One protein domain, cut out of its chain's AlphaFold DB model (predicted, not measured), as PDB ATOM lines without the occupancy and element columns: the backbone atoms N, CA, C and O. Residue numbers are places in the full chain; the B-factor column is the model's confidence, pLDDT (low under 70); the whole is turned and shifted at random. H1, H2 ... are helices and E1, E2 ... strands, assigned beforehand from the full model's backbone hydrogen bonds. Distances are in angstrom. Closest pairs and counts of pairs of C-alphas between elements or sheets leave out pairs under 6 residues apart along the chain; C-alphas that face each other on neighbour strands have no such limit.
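This is residues 7 to 102 of the 103 residues of an uncharacterized protein of Pseudomonas syringae pv. actinidiae (UniProt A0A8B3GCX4). A small sheet of three parallel strands, E2, E1 and E3, has the long helix H1 running along one face, with residues 30 to 36 sticking out free. The short helices H2 and H4 lie beyond the ends where the strands finish, while H3 and H5 lie on the side of the sheet away from H1. The printed part has 96 residues, with five named helices and three named strands in the order E1 H1 E2 H2 H3 E3 H4 H5. The class is mixed, helices and strands; the whole is compact, with a radius of gyration of the C-alphas of 13.9 A, and elongated, spanning 42 by 27 by 22 A.

Start at E1, residues 7 to 13, the inner strand, between the edge strands E2, residues 39 to 44, and E3, residues 72 to 77. E1 and E2 are parallel at 35 degrees, with N 8 and O 40 within hydrogen-bond range at 2.8 A. E1 and E3 are parallel at 12 degrees, with N 74 and O 9 at 2.8 A. The sheet is only just strongly twisted, with C-alphas up to 4.2 A off its best plane. H1, residues 17 to 35, is on the sheet at a height of 8.1 A, making two layers, helix over sheet. It lies over E3 and only just over E1, on which 3 of its 19 C-alphas fall. It runs along the strands, at 14 degrees to E3 on the local plane; their closest C-alphas, of Gly 17 and Gly 76, are 4.2 A apart. E1, H1 and E2 form a strand-helix-strand unit, two parallel neighbour strands joined through a helix, with a right-handed crossover. H2, residues 49 to 55, and H3, residues 63 to 68, stand between E2 and E3 along the chain in a split unit, with E1 between its strands, also right-handed. H3 only grazes the sheet. H2 and H4, residues 86 to 92, are close but not clearly touching; their closest C-alphas, of Cys 49 and Ser 89, are 6.6 A apart. H5, residues 94 to 100, is near H3, and H4 and H5 meet only through their link. Every O i to N i+4 pair is within hydrogen-bond range in H2, H3, H4 and H5, and 13 of 15 in H1.

Find C-alpha 7 at (-2.130, -45.530, 29.061); from there E1 runs 18.7 A to C-alpha 13. H1 runs 26.4 A from C-alpha 17 at (5.649, -35.431, 13.915) to C-alpha 35. E2 covers 16.2 A and E3 15.9 A. H5 ends at C-alpha 100, (6.954, -30.075, 35.281).

The two C-alphas farthest apart, of Gly 36 and Asp 82, are 43.7 A apart. The printed part has no cut and no long link. Its mean pLDDT is 98.4, and no printed residue is under 70.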
ATOM      1  N   ARG A   7      -1.562 -46.659  29.803       98.25
ATOM      2  CA  ARG A   7      -2.130 -45.530  29.061       98.25
ATOM      3  C   ARG A   7      -1.014 -44.617  28.579       98.25
ATOM      4  O   ARG A   7      -0.218 -44.131  29.376       98.25
ATOM      5  N   ILE A   8      -0.980 -44.358  27.279       98.81
ATOM      6  CA  ILE A   8       0.045 -43.569  26.599       98.81
ATOM      7  C   ILE A   8      -0.610 -42.339  25.962       98.81
ATOM      8  O   ILE A   8      -1.526 -42.472  25.152       98.81
ATOM      9  N   ALA A   9      -0.137 -41.144  26.309       98.81
ATOM     10  CA  ALA A   9      -0.572 -39.903  25.674       98.81
ATOM     11  C   ALA A   9       0.218 -39.696  24.378       98.81
ATOM     12  O   ALA A   9       1.432 -39.501  24.416       98.81
ATOM     13  N   ALA A  10      -0.448 -39.756  23.232       98.88
ATOM     14  CA  ALA A  10       0.155 -39.600  21.917       98.88
ATOM     15  C   ALA A  10      -0.026 -38.163  21.418       98.88
ATOM     16  O   ALA A  10      -1.150 -37.699  21.236       98.88
ATOM     17  N   ILE A  11       1.081 -37.461  21.181       98.88
ATOM     18  CA  ILE A  11       1.070 -36.043  20.805       98.88
ATOM     19  C   ILE A  11       1.971 -35.872  19.587       98.88
ATOM     20  O   ILE A  11       3.191 -35.970  19.694       98.88
ATOM     21  N   ALA A  12       1.380 -35.651  18.414       98.81
ATOM     22  CA  ALA A  12       2.149 -35.571  17.171       98.81
ATOM     23  C   ALA A  12       2.941 -34.261  17.064       98.81
ATOM     24  O   ALA A  12       4.093 -34.279  16.630       98.81
ATOM     25  N   GLY A  13       2.324 -33.159  17.500       98.69
ATOM     26  CA  GLY A  13       2.836 -31.804  17.341       98.69
ATOM     27  C   GLY A  13       2.833 -31.361  15.874       98.69
ATOM     28  O   GLY A  13       1.797 -31.435  15.219       98.69
ATOM     29  N   ASP A  14       3.972 -30.900  15.366       98.75
ATOM     30  CA  ASP A  14       4.117 -30.233  14.070       98.75
ATOM     31  C   ASP A  14       4.944 -31.036  13.051       98.75
ATOM     32  O   ASP A  14       5.774 -31.889  13.386       98.75
ATOM     33  N   GLY A  15       4.764 -30.687  11.773       98.19
ATOM     34  CA  GLY A  15       5.595 -31.157  10.665       98.19
ATOM     35  C   GLY A  15       5.664 -32.681  10.586       98.19
ATOM     36  O   GLY A  15       4.640 -33.365  10.621       98.19
ATOM     37  N   ILE A  16       6.883 -33.225  10.521       98.44
ATOM     38  CA  ILE A  16       7.101 -34.675  10.418       98.44
ATOM     39  C   ILE A  16       6.579 -35.453  11.631       98.44
ATOM     40  O   ILE A  16       6.403 -36.663  11.528       98.44
ATOM     41  N   GLY A  17       6.291 -34.797  12.763       98.62
ATOM     42  CA  GLY A  17       5.649 -35.431  13.915       98.62
ATOM     43  C   GLY A  17       4.326 -36.112  13.546       98.62
ATOM     44  O   GLY A  17       4.050 -37.217  14.016       98.62
ATOM     45  N   LEU A  18       3.567 -35.511  12.622       98.56
ATOM     46  CA  LEU A  18       2.316 -36.050  12.078       98.56
ATOM     47  C   LEU A  18       2.530 -37.303  11.216       98.56
ATOM     48  O   LEU A  18       1.664 -38.173  11.170       98.56
ATOM     49  N   GLU A  19       3.684 -37.417  10.559       98.69
ATOM     50  CA  GLU A  19       4.022 -38.552   9.693       98.69
ATOM     51  C   GLU A  19       4.629 -39.718  10.486       98.69
ATOM     52  O   GLU A  19       4.306 -40.879  10.237       98.69
ATOM     53  N   VAL A  20       5.501 -39.429  11.458       98.75
ATOM     54  CA  VAL A  20       6.288 -40.465  12.151       98.75
ATOM     55  C   VAL A  20       5.595 -41.043  13.384       98.75
ATOM     56  O   VAL A  20       5.826 -42.209  13.709       98.75
ATOM     57  N   LEU A  21       4.731 -40.280  14.069       98.81
ATOM     58  CA  LEU A  21       4.011 -40.777  15.247       98.81
ATOM     59  C   LEU A  21       3.133 -42.004  14.914       98.81
ATOM     60  O   LEU A  21       3.233 -42.994  15.647       98.81
ATOM     61  N   PRO A  22       2.322 -42.020  13.830       98.62
ATOM     62  CA  PRO A  22       1.526 -43.194  13.468       98.62
ATOM     63  C   PRO A  22       2.371 -44.453  13.240       98.62
ATOM     64  O   PRO A  22       2.011 -45.531  13.720       98.62
ATOM     65  N   GLU A  23       3.526 -44.324  12.582       98.81
ATOM     66  CA  GLU A  23       4.427 -45.455  12.339       98.81
ATOM     67  C   GLU A  23       5.119 -45.927  13.627       98.81
ATOM     68  O   GLU A  23       5.243 -47.133  13.863       98.81
ATOM     69  N   GLY A  24       5.481 -45.006  14.524       98.75
ATOM     70  CA  GLY A  24       5.953 -45.346  15.868       98.75
ATOM     71  C   GLY A  24       4.909 -46.149  16.651       98.75
ATOM     72  O   GLY A  24       5.208 -47.226  17.172       98.75
ATOM     73  N   VAL A  25       3.655 -45.684  16.663       98.75
ATOM     74  CA  VAL A  25       2.535 -46.384  17.313       98.75
ATOM     75  C   VAL A  25       2.306 -47.761  16.686       98.75
ATOM     76  O   VAL A  25       2.078 -48.732  17.410       98.75
ATOM     77  N   ARG A  26       2.396 -47.882  15.356       98.75
ATOM     78  CA  ARG A  26       2.265 -49.160  14.641       98.75
ATOM     79  C   ARG A  26       3.280 -50.189  15.139       98.75
ATOM     80  O   ARG A  26       2.897 -51.319  15.453       98.75
ATOM     81  N   VAL A  27       4.554 -49.812  15.232       98.75
ATOM     82  CA  VAL A  27       5.624 -50.719  15.680       98.75
ATOM     83  C   VAL A  27       5.469 -51.064  17.161       98.75
ATOM     84  O   VAL A  27       5.565 -52.237  17.528       98.75
ATOM     85  N   VAL A  28       5.159 -50.081  18.010       98.44
ATOM     86  CA  VAL A  28       4.953 -50.297  19.450       98.44
ATOM     87  C   VAL A  28       3.765 -51.226  19.711       98.44
ATOM     88  O   VAL A  28       3.883 -52.149  20.516       98.44
ATOM     89  N   LYS A  29       2.649 -51.072  18.986       98.19
ATOM     90  CA  LYS A  29       1.497 -51.987  19.075       98.19
ATOM     91  C   LYS A  29       1.846 -53.407  18.626       98.19
ATOM     92  O   LYS A  29       1.438 -54.365  19.280       98.19
ATOM     93  N   ALA A  30       2.625 -53.563  17.553       98.56
ATOM     94  CA  ALA A  30       3.080 -54.879  17.101       98.56
ATOM     95  C   ALA A  30       3.976 -55.568  18.147       98.56
ATOM     96  O   ALA A  30       3.810 -56.758  18.429       98.56
ATOM     97  N   ALA A  31       4.892 -54.819  18.767       98.31
ATOM     98  CA  ALA A  31       5.723 -55.316  19.858       98.31
ATOM     99  C   ALA A  31       4.884 -55.677  21.097       98.31
ATOM    100  O   ALA A  31       5.058 -56.756  21.662       98.31
ATOM    101  N   ALA A  32       3.931 -54.825  21.478       97.31
ATOM    102  CA  ALA A  32       3.031 -55.075  22.598       97.31
ATOM    103  C   ALA A  32       2.234 -56.370  22.407       97.31
ATOM    104  O   ALA A  32       2.251 -57.233  23.281       97.31
ATOM    105  N   ALA A  33       1.641 -56.573  21.228       96.38
ATOM    106  CA  ALA A  33       0.925 -57.804  20.899       96.38
ATOM    107  C   ALA A  33       1.829 -59.046  20.987       96.38
ATOM    108  O   ALA A  33       1.429 -60.063  21.552       96.38
ATOM    109  N   LYS A  34       3.071 -58.957  20.491       97.94
ATOM    110  CA  LYS A  34       4.050 -60.056  20.538       97.94
ATOM    111  C   LYS A  34       4.420 -60.468  21.966       97.94
ATOM    112  O   LYS A  34       4.690 -61.642  22.208       97.94
ATOM    113  N   HIS A  35       4.459 -59.515  22.892       96.38
ATOM    114  CA  HIS A  35       4.877 -59.736  24.277       96.38
ATOM    115  C   HIS A  35       3.707 -59.799  25.265       96.38
ATOM    116  O   HIS A  35       3.936 -59.891  26.469       96.38
ATOM    117  N   GLY A  36       2.467 -59.772  24.769       95.19
ATOM    118  CA  GLY A  36       1.272 -59.763  25.603       95.19
ATOM    119  C   GLY A  36       1.221 -58.543  26.516       95.19
ATOM    120  O   GLY A  36       0.935 -58.705  27.689       95.19
ATOM    121  N   LEU A  37       1.535 -57.348  26.019       96.00
ATOM    122  CA  LEU A  37       1.345 -56.078  26.726       96.00
ATOM    123  C   LEU A  37       0.058 -55.412  26.237       96.00
ATOM    124  O   LEU A  37      -0.245 -55.441  25.045       96.00
ATOM    125  N   GLU A  38      -0.674 -54.776  27.146       96.81
ATOM    126  CA  GLU A  38      -1.877 -54.019  26.808       96.81
ATOM    127  C   GLU A  38      -1.567 -52.519  26.850       96.81
ATOM    128  O   GLU A  38      -1.256 -51.975  27.909       96.81
ATOM    129  N   LEU A  39      -1.623 -51.864  25.685       97.62
ATOM    130  CA  LEU A  39      -1.359 -50.433  25.527       97.62
ATOM    131  C   LEU A  39      -2.605 -49.717  25.002       97.62
ATOM    132  O   LEU A  39      -3.194 -50.133  24.002       97.62
ATOM    133  N   GLU A  40      -2.958 -48.607  25.636       98.19
ATOM    134  CA  GLU A  40      -3.983 -47.662  25.197       98.19
ATOM    135  C   GLU A  40      -3.328 -46.355  24.775       98.19
ATOM    136  O   GLU A  40      -2.460 -45.856  25.483       98.19
ATOM    137  N   PHE A  41      -3.737 -45.810  23.632       98.56
ATOM    138  CA  PHE A  41      -3.237 -44.534  23.137       98.56
ATOM    139  C   PHE A  41      -4.389 -43.542  23.071       98.56
ATOM    140  O   PHE A  41      -5.329 -43.775  22.309       98.56
ATOM    141  N   ASP A  42      -4.262 -42.441  23.806       98.69
ATOM    142  CA  ASP A  42      -5.155 -41.288  23.686       98.69
ATOM    143  C   ASP A  42      -4.398 -40.178  22.957       98.69
ATOM    144  O   ASP A  42      -3.239 -39.899  23.273       98.69
ATOM    145  N   TYR A  43      -5.031 -39.582  21.950       98.62
ATOM    146  CA  TYR A  43      -4.388 -38.633  21.046       98.62
ATOM    147  C   TYR A  43      -4.763 -37.201  21.410       98.62
ATOM    148  O   TYR A  43      -5.936 -36.906  21.637       98.62
ATOM    149  N   PHE A  44      -3.768 -36.318  21.419       98.75
ATOM    150  CA  PHE A  44      -3.944 -34.896  21.695       98.75
ATOM    151  C   PHE A  44      -3.415 -34.057  20.531       98.75
ATOM    152  O   PHE A  44      -2.345 -34.333  19.986       98.75
ATOM    153  N   GLU A  45      -4.171 -33.023  20.172       98.12
ATOM    154  CA  GLU A  45      -3.886 -32.151  19.021       98.12
ATOM    155  C   GLU A  45      -3.170 -30.846  19.417       98.12
ATOM    156  O   GLU A  45      -2.647 -30.127  18.563       98.12
ATOM    157  N   TRP A  46      -3.110 -30.545  20.720       98.75
ATOM    158  CA  TRP A  46      -2.335 -29.432  21.263       98.75
ATOM    159  C   TRP A  46      -0.830 -29.758  21.340       98.75
ATOM    160  O   TRP A  46      -0.379 -30.816  20.911       98.75
ATOM    161  N   ALA A  47      -0.031 -28.816  21.850       98.56
ATOM    162  CA  ALA A  47       1.430 -28.773  21.712       98.56
ATOM    163  C   ALA A  47       1.886 -28.720  20.243       98.56
ATOM    164  O   ALA A  47       2.939 -29.244  19.885       98.56
ATOM    165  N   SER A  48       1.091 -28.037  19.418       98.81
ATOM    166  CA  SER A  48       1.318 -27.770  18.000       98.81
ATOM    167  C   SER A  48       1.149 -26.275  17.711       98.81
ATOM    168  O   SER A  48       0.474 -25.541  18.446       98.81
ATOM    169  N   CYS A  49       1.768 -25.806  16.635       98.75
ATOM    170  CA  CYS A  49       1.624 -24.437  16.158       98.75
ATOM    171  C   CYS A  49       0.211 -24.171  15.626       98.75
ATOM    172  O   CYS A  49      -0.280 -23.053  15.766       98.75
ATOM    173  N   ASP A  50      -0.473 -25.175  15.071       98.62
ATOM    174  CA  ASP A  50      -1.862 -25.017  14.630       98.62
ATOM    175  C   ASP A  50      -2.799 -24.758  15.828       98.62
ATOM    176  O   ASP A  50      -3.588 -23.814  15.787       98.62
ATOM    177  N   TYR A  51      -2.627 -25.473  16.950       98.81
ATOM    178  CA  TYR A  51      -3.375 -25.188  18.183       98.81
ATOM    179  C   TYR A  51      -3.080 -23.779  18.722       98.81
ATOM    180  O   TYR A  51      -3.993 -23.076  19.160       98.81
ATOM    181  N   TYR A  52      -1.822 -23.328  18.643       98.81
ATOM    182  CA  TYR A  52      -1.437 -21.966  19.025       98.81
ATOM    183  C   TYR A  52      -2.125 -20.897  18.179       98.81
ATOM    184  O   TYR A  52      -2.564 -19.886  18.722       98.81
ATOM    185  N   LEU A  53      -2.225 -21.099  16.867       98.56
ATOM    186  CA  LEU A  53      -2.877 -20.143  15.974       98.56
ATOM    187  C   LEU A  53      -4.374 -19.996  16.268       98.56
ATOM    188  O   LEU A  53      -4.915 -18.904  16.111       98.56
ATOM    189  N   GLU A  54      -5.026 -21.062  16.726       98.62
ATOM    190  CA  GLU A  54      -6.443 -21.044  17.096       98.62
ATOM    191  C   GLU A  54      -6.684 -20.493  18.514       98.62
ATOM    192  O   GLU A  54      -7.639 -19.750  18.736       98.62
ATOM    193  N   HIS A  55      -5.807 -20.805  19.475       98.50
ATOM    194  CA  HIS A  55      -6.062 -20.564  20.903       98.50
ATOM    195  C   HIS A  55      -5.158 -19.500  21.547       98.50
ATOM    196  O   HIS A  55      -5.363 -19.134  22.706       98.50
ATOM    197  N   GLY A  56      -4.125 -19.027  20.846       98.44
ATOM    198  CA  GLY A  56      -3.114 -18.097  21.366       98.44
ATOM    199  C   GLY A  56      -2.151 -18.706  22.394       98.44
ATOM    200  O   GLY A  56      -1.390 -17.982  23.035       98.44
ATOM    201  N   LYS A  57      -2.184 -20.029  22.585       98.56
ATOM    202  CA  LYS A  57      -1.338 -20.777  23.524       98.56
ATOM    203  C   LYS A  57      -1.047 -22.166  22.980       98.56
ATOM    204  O   LYS A  57      -1.881 -22.739  22.298       98.56
ATOM    205  N   MET A  58       0.125 -22.718  23.297       98.75
ATOM    206  CA  MET A  58       0.538 -24.023  22.762       98.75
ATOM    207  C   MET A  58      -0.276 -25.190  23.330       98.75
ATOM    208  O   MET A  58      -0.350 -26.229  22.693       98.75
ATOM    209  N   MET A  59      -0.844 -25.052  24.531       98.69
ATOM    210  CA  MET A  59      -1.552 -26.116  25.252       98.69
ATOM    211  C   MET A  59      -2.691 -25.514  26.090       98.69
ATOM    212  O   MET A  59      -2.592 -24.337  26.457       98.69
ATOM    213  N   PRO A  60      -3.758 -26.273  26.406       98.62
ATOM    214  CA  PRO A  60      -4.809 -25.815  27.316       98.62
ATOM    215  C   PRO A  60      -4.263 -25.609  28.737       98.62
ATOM    216  O   PRO A  60      -3.183 -26.091  29.060       98.62
ATOM    217  N   ASP A  61      -4.977 -24.884  29.602       98.44
ATOM    218  CA  ASP A  61      -4.446 -24.527  30.934       98.44
ATOM    219  C   ASP A  61      -4.376 -25.733  31.884       98.44
ATOM    220  O   ASP A  61      -3.544 -25.766  32.787       98.44
ATOM    221  N   ASP A  62      -5.211 -26.743  31.649       98.31
ATOM    222  CA  ASP A  62      -5.305 -27.997  32.398       98.31
ATOM    223  C   ASP A  62      -4.455 -29.133  31.793       98.31
ATOM    224  O   ASP A  62      -4.601 -30.288  32.190       98.31
ATOM    225  N   TRP A  63      -3.545 -28.829  30.856       98.62
ATOM    226  CA  TRP A  63      -2.726 -29.826  30.149       98.62
ATOM    227  C   TRP A  63      -1.987 -30.790  31.095       98.62
ATOM    228  O   TRP A  63      -1.894 -31.984  30.816       98.62
ATOM    229  N   PHE A  64      -1.474 -30.291  32.225       98.38
ATOM    230  CA  PHE A  64      -0.718 -31.104  33.177       98.38
ATOM    231  C   PHE A  64      -1.622 -32.133  33.858       98.38
ATOM    232  O   PHE A  64      -1.265 -33.304  33.951       98.38
ATOM    233  N   GLU A  65      -2.828 -31.727  34.258       98.31
ATOM    234  CA  GLU A  65      -3.815 -32.628  34.860       98.31
ATOM    235  C   GLU A  65      -4.342 -33.651  33.846       98.31
ATOM    236  O   GLU A  65      -4.539 -34.813  34.206       98.31
ATOM    237  N   GLN A  66      -4.482 -33.267  32.569       98.25
ATOM    238  CA  GLN A  66      -4.801 -34.216  31.495       98.25
ATOM    239  C   GLN A  66      -3.718 -35.299  31.368       98.25
ATOM    240  O   GLN A  66      -4.050 -36.479  31.253       98.25
ATOM    241  N   LEU A  67      -2.433 -34.928  31.427       98.62
ATOM    242  CA  LEU A  67      -1.315 -35.856  31.216       98.62
ATOM    243  C   LEU A  67      -0.897 -36.664  32.449       98.62
ATOM    244  O   LEU A  67      -0.395 -37.776  32.302       98.62
ATOM    245  N   LYS A  68      -1.107 -36.155  33.665       96.94
ATOM    246  CA  LYS A  68      -0.634 -36.782  34.914       96.94
ATOM    247  C   LYS A  68      -1.188 -38.192  35.160       96.94
ATOM    248  O   LYS A  68      -0.587 -38.967  35.900       96.94
ATOM    249  N   GLY A  69      -2.333 -38.524  34.563       95.56
ATOM    250  CA  GLY A  69      -2.950 -39.851  34.644       95.56
ATOM    251  C   GLY A  69      -2.412 -40.885  33.647       95.56
ATOM    252  O   GLY A  69      -2.854 -42.036  33.691       95.56
ATOM    253  N   PHE A  70      -1.515 -40.495  32.739       98.56
ATOM    254  CA  PHE A  70      -0.898 -41.386  31.759       98.56
ATOM    255  C   PHE A  70       0.388 -42.006  32.305       98.56
ATOM    256  O   PHE A  70       1.120 -41.385  33.072       98.56
ATOM    257  N   ASP A  71       0.683 -43.237  31.886       98.31
ATOM    258  CA  ASP A  71       1.920 -43.928  32.257       98.31
ATOM    259  C   ASP A  71       3.125 -43.408  31.444       98.31
ATOM    260  O   ASP A  71       4.261 -43.511  31.904       98.31
ATOM    261  N   ALA A  72       2.902 -42.855  30.243       98.56
ATOM    262  CA  ALA A  72       3.942 -42.220  29.428       98.56
ATOM    263  C   ALA A  72       3.376 -41.226  28.398       98.56
ATOM    264  O   ALA A  72       2.211 -41.312  28.005       98.56
ATOM    265  N   ILE A  73       4.242 -40.337  27.900       98.81
ATOM    266  CA  ILE A  73       3.980 -39.451  26.758       98.81
ATOM    267  C   ILE A  73       4.786 -39.962  25.560       98.81
ATOM    268  O   ILE A  73       5.997 -40.156  25.655       98.81
ATOM    269  N   PHE A  74       4.123 -40.161  24.424       98.81
ATOM    270  CA  PHE A  74       4.737 -40.496  23.144       98.81
ATOM    271  C   PHE A  74       4.619 -39.287  22.213       98.81
ATOM    272  O   PHE A  74       3.568 -39.028  21.628       98.81
ATOM    273  N   PHE A  75       5.697 -38.503  22.165       98.88
ATOM    274  CA  PHE A  75       5.739 -37.188  21.534       98.88
ATOM    275  C   PHE A  75       6.466 -37.234  20.186       98.88
ATOM    276  O   PHE A  75       7.530 -37.846  20.082       98.88
ATOM    277  N   GLY A  76       5.902 -36.575  19.172       98.69
ATOM    278  CA  GLY A  76       6.525 -36.361  17.869       98.69
ATOM    279  C   GLY A  76       7.536 -35.213  17.906       98.69
ATOM    280  O   GLY A  76       8.619 -35.338  18.477       98.69
ATOM    281  N   ALA A  77       7.192 -34.092  17.278       98.62
ATOM    282  CA  ALA A  77       8.041 -32.902  17.207       98.62
ATOM    283  C   ALA A  77       7.197 -31.630  17.323       98.62
ATOM    284  O   ALA A  77       6.008 -31.666  17.061       98.62
ATOM    285  N   VAL A  78       7.794 -30.497  17.694       98.69
ATOM    286  CA  VAL A  78       7.107 -29.195  17.745       98.69
ATOM    287  C   VAL A  78       7.991 -28.123  17.131       98.69
ATOM    288  O   VAL A  78       9.201 -28.117  17.360       98.69
ATOM    289  N   GLY A  79       7.378 -27.223  16.368       98.44
ATOM    290  CA  GLY A  79       8.048 -26.106  15.715       98.44
ATOM    291  C   GLY A  79       7.574 -25.892  14.283       98.44
ATOM    292  O   GLY A  79       7.591 -26.802  13.456       98.44
ATOM    293  N   TRP A  80       7.203 -24.649  13.985       98.31
ATOM    294  CA  TRP A  80       6.930 -24.166  12.637       98.31
ATOM    295  C   TRP A  80       7.320 -22.681  12.562       98.31
ATOM    296  O   TRP A  80       6.446 -21.818  12.681       98.31
ATOM    297  N   PRO A  81       8.613 -22.354  12.372       97.75
ATOM    298  CA  PRO A  81       9.129 -20.988  12.516       97.75
ATOM    299  C   PRO A  81       8.471 -19.973  11.570       97.75
ATOM    300  O   PRO A  81       8.347 -18.805  11.931       97.75
ATOM    301  N   ASP A  82       7.982 -20.418  10.407       98.25
ATOM    302  CA  ASP A  82       7.232 -19.570   9.467       98.25
ATOM    303  C   ASP A  82       5.884 -19.071  10.028       98.25
ATOM    304  O   ASP A  82       5.359 -18.064   9.556       98.25
ATOM    305  N   LYS A  83       5.305 -19.771  11.016       97.69
ATOM    306  CA  LYS A  83       4.006 -19.450  11.636       97.69
ATOM    307  C   LYS A  83       4.143 -18.976  13.085       97.69
ATOM    308  O   LYS A  83       3.469 -18.029  13.486       97.69
ATOM    309  N   VAL A  84       4.983 -19.640  13.881       98.50
ATOM    310  CA  VAL A  84       5.171 -19.387  15.316       98.50
ATOM    311  C   VAL A  84       6.670 -19.423  15.634       98.50
ATOM    312  O   VAL A  84       7.309 -20.438  15.355       98.50
ATOM    313  N   PRO A  85       7.252 -18.371  16.245       98.69
ATOM    314  CA  PRO A  85       8.664 -18.360  16.618       98.69
ATOM    315  C   PRO A  85       9.065 -19.568  17.474       98.69
ATOM    316  O   PRO A  85       8.378 -19.892  18.443       98.69
ATOM    317  N   ASP A  86      10.222 -20.169  17.189       98.69
ATOM    318  CA  ASP A  86      10.681 -21.400  17.857       98.69
ATOM    319  C   ASP A  86      10.731 -21.291  19.385       98.69
ATOM    320  O   ASP A  86      10.399 -22.226  20.108       98.69
ATOM    321  N   HIS A  87      11.128 -20.130  19.909       98.50
ATOM    322  CA  HIS A  87      11.167 -19.924  21.354       98.50
ATOM    323  C   HIS A  87       9.763 -19.888  21.975       98.50
ATOM    324  O   HIS A  87       9.616 -20.251  23.134       98.50
ATOM    325  N   ILE A  88       8.727 -19.496  21.232       98.69
ATOM    326  CA  ILE A  88       7.341 -19.536  21.713       98.69
ATOM    327  C   ILE A  88       6.836 -20.975  21.687       98.69
ATOM    328  O   ILE A  88       6.343 -21.468  22.704       98.69
ATOM    329  N   SER A  89       6.997 -21.665  20.555       98.62
ATOM    330  CA  SER A  89       6.498 -23.029  20.393       98.62
ATOM    331  C   SER A  89       7.165 -23.994  21.375       98.62
ATOM    332  O   SER A  89       6.472 -24.722  22.088       98.62
ATOM    333  N   LEU A  90       8.492 -23.929  21.521       98.69
ATOM    334  CA  LEU A  90       9.262 -24.828  22.381       98.69
ATOM    335  C   LEU A  90       9.067 -24.559  23.883       98.69
ATOM    336  O   LEU A  90       8.893 -25.504  24.660       98.69
ATOM    337  N   TRP A  91       9.081 -23.290  24.318       98.62
ATOM    338  CA  TRP A  91       8.872 -22.938  25.734       98.62
ATOM    339  C   TRP A  91       7.413 -23.060  26.168       98.62
ATOM    340  O   TRP A  91       7.142 -23.295  27.345       98.62
ATOM    341  N   GLY A  92       6.477 -22.926  25.227       98.44
ATOM    342  CA  GLY A  92       5.056 -23.131  25.471       98.44
ATOM    343  C   GLY A  92       4.644 -24.601  25.565       98.44
ATOM    344  O   GLY A  92       3.545 -24.848  26.049       98.44
ATOM    345  N   SER A  93       5.490 -25.550  25.135       98.62
ATOM    346  CA  SER A  93       5.172 -26.985  25.052       98.62
ATOM    347  C   SER A  93       6.253 -27.893  25.670       98.62
ATOM    348  O   SER A  93       6.260 -28.094  26.882       98.62
ATOM    349  N   LEU A  94       7.193 -28.427  24.880       98.75
ATOM    350  CA  LEU A  94       8.142 -29.478  25.272       98.75
ATOM    351  C   LEU A  94       8.973 -29.133  26.516       98.75
ATOM    352  O   LEU A  94       9.251 -30.010  27.336       98.75
ATOM    353  N   LEU A  95       9.366 -27.867  26.694       98.69
ATOM    354  CA  LEU A  95      10.091 -27.464  27.903       98.69
ATOM    355  C   LEU A  95       9.218 -27.495  29.162       98.69
ATOM    356  O   LEU A  95       9.761 -27.732  30.240       98.69
ATOM    357  N   LYS A  96       7.899 -27.299  29.047       98.50
ATOM    358  CA  LYS A  96       6.979 -27.494  30.174       98.50
ATOM    359  C   LYS A  96       6.871 -28.964  30.547       98.50
ATOM    360  O   LYS A  96       7.001 -29.266  31.725       98.50
ATOM    361  N   PHE A  97       6.745 -29.870  29.568       98.62
ATOM    362  CA  PHE A  97       6.751 -31.314  29.845       98.62
ATOM    363  C   PHE A  97       7.981 -31.709  30.654       98.62
ATOM    364  O   PHE A  97       7.854 -32.289  31.723       98.62
ATOM    365  N   ARG A  98       9.168 -31.324  30.177       98.69
ATOM    366  CA  ARG A  98      10.432 -31.662  30.839       98.69
ATOM    367  C   ARG A  98      10.532 -31.084  32.245       98.69
ATOM    368  O   ARG A  98      10.870 -31.793  33.176       98.69
ATOM    369  N   ARG A  99      10.197 -29.806  32.430       98.44
ATOM    370  CA  ARG A  99      10.337 -29.154  33.741       98.44
ATOM    371  C   ARG A  99       9.299 -29.606  34.758       98.44
ATOM    372  O   ARG A  99       9.642 -29.775  35.918       98.44
ATOM    373  N   GLU A 100       8.046 -29.763  34.349       98.00
ATOM    374  CA  GLU A 100       6.954 -30.075  35.281       98.00
ATOM    375  C   GLU A 100       6.847 -31.578  35.575       98.00
ATOM    376  O   GLU A 100       6.369 -31.946  36.646       98.00
ATOM    377  N   PHE A 101       7.348 -32.444  34.683       98.12
ATOM    378  CA  PHE A 101       7.546 -33.873  34.961       98.12
ATOM    379  C   PHE A 101       8.966 -34.236  35.429       98.12
ATOM    380  O   PHE A 101       9.222 -35.419  35.637       98.12
ATOM    381  N   ASP A 102       9.864 -33.258  35.602       98.06
ATOM    382  CA  ASP A 102      11.257 -33.434  36.059       98.06
ATOM    383  C   ASP A 102      12.077 -34.450  35.221       98.06
ATOM    384  O   ASP A 102      12.605 -35.438  35.731       98.06
TER     385      ASP A 102